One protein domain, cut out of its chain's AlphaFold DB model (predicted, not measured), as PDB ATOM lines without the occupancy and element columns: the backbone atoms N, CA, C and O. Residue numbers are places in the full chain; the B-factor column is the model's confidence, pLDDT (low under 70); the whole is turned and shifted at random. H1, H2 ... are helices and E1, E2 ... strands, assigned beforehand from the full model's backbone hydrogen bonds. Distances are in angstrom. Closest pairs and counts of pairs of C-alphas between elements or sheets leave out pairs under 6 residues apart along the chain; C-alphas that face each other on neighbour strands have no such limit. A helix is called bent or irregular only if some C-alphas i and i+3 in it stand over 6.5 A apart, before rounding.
ATOM      1  N   THR A   3       6.692  43.699  40.961       44.34
ATOM      2  CA  THR A   3       6.825  45.101  41.333       44.34
ATOM      3  C   THR A   3       5.548  45.454  42.049       44.34
ATOM      4  O   THR A   3       4.450  45.166  41.560       44.34
ATOM      5  N   ASP A   4       5.733  46.009  43.233       56.38
ATOM      6  CA  ASP A   4       4.650  46.319  44.136       56.38
ATOM      7  C   ASP A   4       4.410  47.821  44.053       56.38
ATOM      8  O   ASP A   4       5.260  48.631  44.430       56.38
ATOM      9  N   ASP A   5       3.259  48.181  43.500       62.19
ATOM     10  CA  ASP A   5       2.853  49.561  43.301       62.19
ATOM     11  C   ASP A   5       1.890  49.980  44.416       62.19
ATOM     12  O   ASP A   5       0.948  49.262  44.768       62.19
ATOM     13  N   LEU A   6       2.110  51.170  44.973       65.62
ATOM     14  CA  LEU A   6       1.229  51.763  45.974       65.62
ATOM     15  C   LEU A   6       0.164  52.606  45.267       65.62
ATOM     16  O   LEU A   6       0.461  53.639  44.669       65.62
ATOM     17  N   CYS A   7      -1.089  52.173  45.334       67.69
ATOM     18  CA  CYS A   7      -2.207  52.862  44.709       67.69
ATOM     19  C   CYS A   7      -2.781  53.895  45.711       67.69
ATOM     20  O   CYS A   7      -3.487  53.542  46.661       67.69
ATOM     21  N   ILE A   8      -2.443  55.179  45.525       68.12
ATOM     22  CA  ILE A   8      -2.783  56.293  46.436       68.12
ATOM     23  C   ILE A   8      -3.913  57.141  45.838       68.12
ATOM     24  O   ILE A   8      -3.795  57.613  44.710       68.12
ATOM     25  N   ILE A   9      -4.980  57.391  46.603       69.44
ATOM     26  CA  ILE A   9      -6.073  58.300  46.220       69.44
ATOM     27  C   ILE A   9      -6.234  59.343  47.325       69.44
ATOM     28  O   ILE A   9      -6.362  58.997  48.494       69.44
ATOM     29  N   ASN A  10      -6.216  60.631  46.961       69.31
ATOM     30  CA  ASN A  10      -6.319  61.760  47.899       69.31
ATOM     31  C   ASN A  10      -5.298  61.720  49.055       69.31
ATOM     32  O   ASN A  10      -5.597  62.147  50.166       69.31
ATOM     33  N   GLY A  11      -4.096  61.195  48.805       64.81
ATOM     34  CA  GLY A  11      -3.049  61.067  49.826       64.81
ATOM     35  C   GLY A  11      -3.213  59.873  50.771       64.81
ATOM     36  O   GLY A  11      -2.394  59.712  51.666       64.81
ATOM     37  N   VAL A  12      -4.218  59.018  50.560       66.38
ATOM     38  CA  VAL A  12      -4.431  57.789  51.331       66.38
ATOM     39  C   VAL A  12      -4.044  56.584  50.484       66.38
ATOM     40  O   VAL A  12      -4.421  56.489  49.312       66.38
ATOM     41  N   VAL A  13      -3.301  55.642  51.066       69.44
ATOM     42  CA  VAL A  13      -3.040  54.346  50.429       69.44
ATOM     43  C   VAL A  13      -4.348  53.571  50.363       69.44
ATOM     44  O   VAL A  13      -4.912  53.189  51.382       69.44
ATOM     45  N   THR A  14      -4.842  53.342  49.153       68.56
ATOM     46  CA  THR A  14      -6.127  52.661  48.939       68.56
ATOM     47  C   THR A  14      -5.973  51.201  48.557       68.56
ATOM     48  O   THR A  14      -6.886  50.410  48.784       68.56
ATOM     49  N   LYS A  15      -4.833  50.830  47.965       68.31
ATOM     50  CA  LYS A  15      -4.562  49.457  47.548       68.31
ATOM     51  C   LYS A  15      -3.067  49.234  47.346       68.31
ATOM     52  O   LYS A  15      -2.353  50.134  46.910       68.31
ATOM     53  N   ILE A  16      -2.627  48.010  47.602       66.62
ATOM     54  CA  ILE A  16      -1.332  47.509  47.152       66.62
ATOM     55  C   ILE A  16      -1.568  46.706  45.873       66.62
ATOM     56  O   ILE A  16      -2.423  45.819  45.811       66.62
ATOM     57  N   CYS A  17      -0.862  47.086  44.818       65.88
ATOM     58  CA  CYS A  17      -1.056  46.596  43.470       65.88
ATOM     59  C   CYS A  17       0.159  45.723  43.100       65.88
ATOM     60  O   CYS A  17       1.256  46.229  42.904       65.88
ATOM     61  N   TYR A  18      -0.033  44.402  43.027       65.75
ATOM     62  CA  TYR A  18       1.028  43.448  42.678       65.75
ATOM     63  C   TYR A  18       1.005  43.165  41.177       65.75
ATOM     64  O   TYR A  18       0.001  42.663  40.663       65.75
ATOM     65  N   THR A  19       2.096  43.455  40.466       63.50
ATOM     66  CA  THR A  19       2.191  43.185  39.024       63.50
ATOM     67  C   THR A  19       3.409  42.335  38.679       63.50
ATOM     68  O   THR A  19       4.488  42.459  39.260       63.50
ATOM     69  N   THR A  20       3.241  41.420  37.724       62.66
ATOM     70  CA  THR A  20       4.332  40.595  37.204       62.66
ATOM     71  C   THR A  20       5.104  41.365  36.133       62.66
ATOM     72  O   THR A  20       4.573  41.676  35.071       62.66
ATOM     73  N   VAL A  21       6.385  41.643  36.388       65.75
ATOM     74  CA  VAL A  21       7.273  42.301  35.412       65.75
ATOM     75  C   VAL A  21       8.200  41.289  34.752       65.75
ATOM     76  O   VAL A  21       8.860  40.489  35.425       65.75
ATOM     77  N   ALA A  22       8.259  41.339  33.420       63.09
ATOM     78  CA  ALA A  22       9.099  40.469  32.604       63.09
ATOM     79  C   ALA A  22      10.598  40.638  32.930       63.09
ATOM     80  O   ALA A  22      11.078  41.746  33.164       63.09
ATOM     81  N   GLY A  23      11.349  39.531  32.936       72.50
ATOM     82  CA  GLY A  23      12.804  39.532  33.168       72.50
ATOM     83  C   GLY A  23      13.235  39.636  34.637       72.50
ATOM     84  O   GLY A  23      14.403  39.880  34.926       72.50
ATOM     85  N   ARG A  24      12.308  39.458  35.578       69.38
ATOM     86  CA  ARG A  24      12.528  39.668  37.012       69.38
ATOM     87  C   ARG A  24      11.929  38.469  37.783       69.38
ATOM     88  O   ARG A  24      10.846  38.017  37.423       69.38
ATOM     89  N   ALA A  25      12.527  37.969  38.878       69.50
ATOM     90  CA  ALA A  25      12.046  36.785  39.647       69.50
ATOM     91  C   ALA A  25      11.050  37.142  40.779       69.50
ATOM     92  O   ALA A  25      11.383  38.031  41.545       69.50
ATOM     93  N   PRO A  26       9.800  36.625  40.819       72.31
ATOM     94  CA  PRO A  26       8.717  37.096  41.712       72.31
ATOM     95  C   PRO A  26       9.088  37.050  43.196       72.31
ATOM     96  O   PRO A  26       9.942  36.258  43.582       72.31
ATOM     97  N   LEU A  27       8.437  37.892  44.009       76.06
ATOM     98  CA  LEU A  27       8.538  37.754  45.460       76.06
ATOM     99  C   LEU A  27       7.932  36.409  45.864       76.06
ATOM    100  O   LEU A  27       6.905  35.986  45.322       76.06
ATOM    101  N   THR A  28       8.570  35.739  46.813       83.88
ATOM    102  CA  THR A  28       8.019  34.542  47.438       83.88
ATOM    103  C   THR A  28       6.732  34.892  48.198       83.88
ATOM    104  O   THR A  28       6.551  36.036  48.622       83.88
ATOM    105  N   PRO A  29       5.833  33.921  48.442       82.25
ATOM    106  CA  PRO A  29       4.615  34.165  49.220       82.25
ATOM    107  C   PRO A  29       4.879  34.787  50.601       82.25
ATOM    108  O   PRO A  29       4.087  35.589  51.084       82.25
ATOM    109  N   HIS A  30       6.008  34.443  51.223       83.69
ATOM    110  CA  HIS A  30       6.405  34.977  52.521       83.69
ATOM    111  C   HIS A  30       6.868  36.438  52.439       83.69
ATOM    112  O   HIS A  30       6.499  37.246  53.286       83.69
ATOM    113  N   GLU A  31       7.633  36.794  51.405       83.00
ATOM    114  CA  GLU A  31       8.033  38.185  51.163       83.00
ATOM    115  C   GLU A  31       6.827  39.064  50.827       83.00
ATOM    116  O   GLU A  31       6.732  40.174  51.341       83.00
ATOM    117  N   LEU A  32       5.876  38.553  50.036       81.38
ATOM    118  CA  LEU A  32       4.620  39.250  49.751       81.38
ATOM    119  C   LEU A  32       3.817  39.521  51.022       81.38
ATOM    120  O   LEU A  32       3.318  40.628  51.198       81.38
ATOM    121  N   HIS A  33       3.716  38.536  51.917       82.94
ATOM    122  CA  HIS A  33       2.999  38.703  53.178       82.94
ATOM    123  C   HIS A  33       3.649  39.765  54.071       82.94
ATOM    124  O   HIS A  33       2.953  40.617  54.611       82.94
ATOM    125  N   PHE A  34       4.980  39.766  54.180       83.00
ATOM    126  CA  PHE A  34       5.673  40.817  54.924       83.00
ATOM    127  C   PHE A  34       5.528  42.190  54.286       83.00
ATOM    128  O   PHE A  34       5.386  43.178  55.001       83.00
ATOM    129  N   PHE A  35       5.578  42.262  52.959       81.94
ATOM    130  CA  PHE A  35       5.368  43.514  52.252       81.94
ATOM    131  C   PHE A  35       3.975  44.079  52.548       81.94
ATOM    132  O   PHE A  35       3.857  45.240  52.930       81.94
ATOM    133  N   ASP A  36       2.942  43.239  52.446       82.31
ATOM    134  CA  ASP A  36       1.558  43.598  52.766       82.31
ATOM    135  C   ASP A  36       1.407  44.079  54.217       82.31
ATOM    136  O   ASP A  36       0.850  45.150  54.458       82.31
ATOM    137  N   GLU A  37       1.981  43.347  55.179       85.75
ATOM    138  CA  GLU A  37       1.955  43.691  56.607       85.75
ATOM    139  C   GLU A  37       2.613  45.057  56.874       85.75
ATOM    140  O   GLU A  37       2.026  45.921  57.530       85.75
ATOM    141  N   ILE A  38       3.815  45.285  56.330       86.00
ATOM    142  CA  ILE A  38       4.571  46.531  56.520       86.00
ATOM    143  C   ILE A  38       3.825  47.710  55.902       86.00
ATOM    144  O   ILE A  38       3.656  48.743  56.551       86.00
ATOM    145  N   VAL A  39       3.412  47.581  54.642       84.31
ATOM    146  CA  VAL A  39       2.799  48.686  53.903       84.31
ATOM    147  C   VAL A  39       1.432  49.021  54.479       84.31
ATOM    148  O   VAL A  39       1.127  50.201  54.622       84.31
ATOM    149  N   SER A  40       0.650  48.026  54.897       83.25
ATOM    150  CA  SER A  40      -0.636  48.262  55.559       83.25
ATOM    151  C   SER A  40      -0.464  48.958  56.911       83.25
ATOM    152  O   SER A  40      -1.178  49.913  57.205       83.25
ATOM    153  N   ALA A  41       0.512  48.542  57.725       87.00
ATOM    154  CA  ALA A  41       0.744  49.124  59.049       87.00
ATOM    155  C   ALA A  41       1.398  50.517  59.013       87.00
ATOM    156  O   ALA A  41       1.310  51.267  59.985       87.00
ATOM    157  N   ARG A  42       2.104  50.855  57.927       86.44
ATOM    158  CA  ARG A  42       2.912  52.081  57.809       86.44
ATOM    159  C   ARG A  42       2.514  52.969  56.638       86.44
ATOM    160  O   ARG A  42       3.260  53.891  56.322       86.44
ATOM    161  N   ALA A  43       1.377  52.704  56.002       83.75
ATOM    162  CA  ALA A  43       0.899  53.417  54.821       83.75
ATOM    163  C   ALA A  43       1.039  54.939  54.970       83.75
ATOM    164  O   ALA A  43       1.738  55.573  54.180       83.75
ATOM    165  N   ASP A  44       0.463  55.503  56.029       84.62
ATOM    166  CA  ASP A  44       0.460  56.949  56.264       84.62
ATOM    167  C   ASP A  44       1.872  57.510  56.487       84.62
ATOM    168  O   ASP A  44       2.236  58.536  55.909       84.62
ATOM    169  N   ASP A  45       2.708  56.803  57.253       88.81
ATOM    170  CA  ASP A  45       4.104  57.188  57.494       88.81
ATOM    171  C   ASP A  45       4.931  57.170  56.202       88.81
ATOM    172  O   ASP A  45       5.788  58.033  55.990       88.81
ATOM    173  N   ILE A  46       4.694  56.183  55.330       88.19
ATOM    174  CA  ILE A  46       5.348  56.073  54.021       88.19
ATOM    175  C   ILE A  46       4.966  57.281  53.161       88.19
ATOM    176  O   ILE A  46       5.861  57.927  52.609       88.19
ATOM    177  N   ILE A  47       3.675  57.627  53.094       86.06
ATOM    178  CA  ILE A  47       3.198  58.785  52.323       86.06
ATOM    179  C   ILE A  47       3.766  60.091  52.873       86.06
ATOM    180  O   ILE A  47       4.276  60.905  52.102       86.06
ATOM    181  N   ALA A  48       3.750  60.281  54.191       89.19
ATOM    182  CA  ALA A  48       4.307  61.475  54.819       89.19
ATOM    183  C   ALA A  48       5.798  61.646  54.480       89.19
ATOM    184  O   ALA A  48       6.213  62.717  54.035       89.19
ATOM    185  N   LYS A  49       6.596  60.572  54.594       90.56
ATOM    186  CA  LYS A  49       8.027  60.588  54.239       90.56
ATOM    187  C   LYS A  49       8.256  60.850  52.749       90.56
ATOM    188  O   LYS A  49       9.205  61.547  52.396       90.56
ATOM    189  N   TRP A  50       7.399  60.324  51.875       90.19
ATOM    190  CA  TRP A  50       7.451  60.600  50.437       90.19
ATOM    191  C   TRP A  50       7.196  62.072  50.122       90.19
ATOM    192  O   TRP A  50       7.957  62.663  49.356       90.19
ATOM    193  N   ILE A  51       6.167  62.673  50.728       88.44
ATOM    194  CA  ILE A  51       5.869  64.102  50.570       88.44
ATOM    195  C   ILE A  51       7.048  64.934  51.075       88.44
ATOM    196  O   ILE A  51       7.531  65.820  50.368       88.44
ATOM    197  N   ASP A  52       7.547  64.628  52.273       93.44
ATOM    198  CA  ASP A  52       8.663  65.355  52.868       93.44
ATOM    199  C   ASP A  52       9.920  65.306  51.992       93.44
ATOM    200  O   ASP A  52      10.573  66.334  51.812       93.44
ATOM    201  N   PHE A  53      10.238  64.152  51.404       92.88
ATOM    202  CA  PHE A  53      11.437  63.995  50.586       92.88
ATOM    203  C   PHE A  53      11.281  64.531  49.160       92.88
ATOM    204  O   PHE A  53      12.071  65.371  48.737       92.88
ATOM    205  N   PHE A  54      10.278  64.067  48.408       90.38
ATOM    206  CA  PHE A  54      10.163  64.364  46.975       90.38
ATOM    207  C   PHE A  54       9.511  65.713  46.679       90.38
ATOM    208  O   PHE A  54       9.827  66.329  45.665       90.38
ATOM    209  N   VAL A  55       8.597  66.175  47.537       91.50
ATOM    210  CA  VAL A  55       7.887  67.445  47.323       91.50
ATOM    211  C   VAL A  55       8.573  68.557  48.103       91.50
ATOM    212  O   VAL A  55       8.976  69.574  47.538       91.50
ATOM    213  N   MET A  56       8.754  68.352  49.408       94.62
ATOM    214  CA  MET A  56       9.266  69.392  50.305       94.62
ATOM    215  C   MET A  56      10.798  69.457  50.353       94.62
ATOM    216  O   MET A  56      11.330  70.362  50.994       94.62
TER     217      MET A  56
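AT A GLANCE: This is residues 3 to 56 of the 70 residues of an uncharacterized protein of Thiospirillum jenense (UniProt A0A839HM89). A two-stranded hairpin, E1 and E2, has one long bent helix, H1, folded back along it: the first arm, H1a, runs beside E2, and the second arm, H1b, turns off near the hairpin's tight turn. The loop of residues 21 to 28 joins E2 to H1 at the hairpin's other end. The printed part has 54 residues, with E1, E2 and H1 in that order; the sheet, order E1 - E2, is antiparallel, and the class is mixed, helices and strands. The whole is loose, with a radius of gyration of the C-alphas of 12.6 A, and only just elongated, spanning 34 by 23 by 18 A.

HOW THE PARTS SIT: E1, residues 3 to 9, and E2, residues 12 to 20, form a hairpin of antiparallel neighbours, their directions at 154 degrees. N 5 and O 17 are 2.9 A apart and N 14 and O 7 2.8 A, both within hydrogen-bond range. H1, residues 29 to 55, was assigned by its hydrogen bonds as one helix but is bent, with C-alphas 41 and 44 8.3 A apart. Its arms, H1a, residues 29 to 41, and H1b, residues 44 to 55, are about perpendicular at 80 degrees. They are close but not clearly touching; their closest C-alphas, of Val 39 and Ile 46, are 7.8 A apart. The closest C-alphas of E2 and H1a, Ile 16 and Asp 36, are 7.4 A apart; those of E2 and H1b, Val 12 and Asp 44, 7.0 A. E1 is apart from both arms. In H1a and H1b every O i to N i+4 pair is within hydrogen-bond range.

IN THESE COORDINATES: E1 begins at C-alpha 3 (6.825, 45.101, 41.333) and is 19.1 A long; E2 is 23.9 A. H1a, 18.3 A, begins at C-alpha 29 (4.615, 34.165, 49.220). H1b, 15.7 A, ends at C-alpha 55 (7.887, 67.445, 47.323).

THE WHOLE: The farthest C-alphas, of Pro 29 and Met 56, are 35.5 A apart. The printed part has no cut and no long link. Mean pLDDT of the printed part is 77.1; residues 3 to 22 and 24 to 25 are under 70.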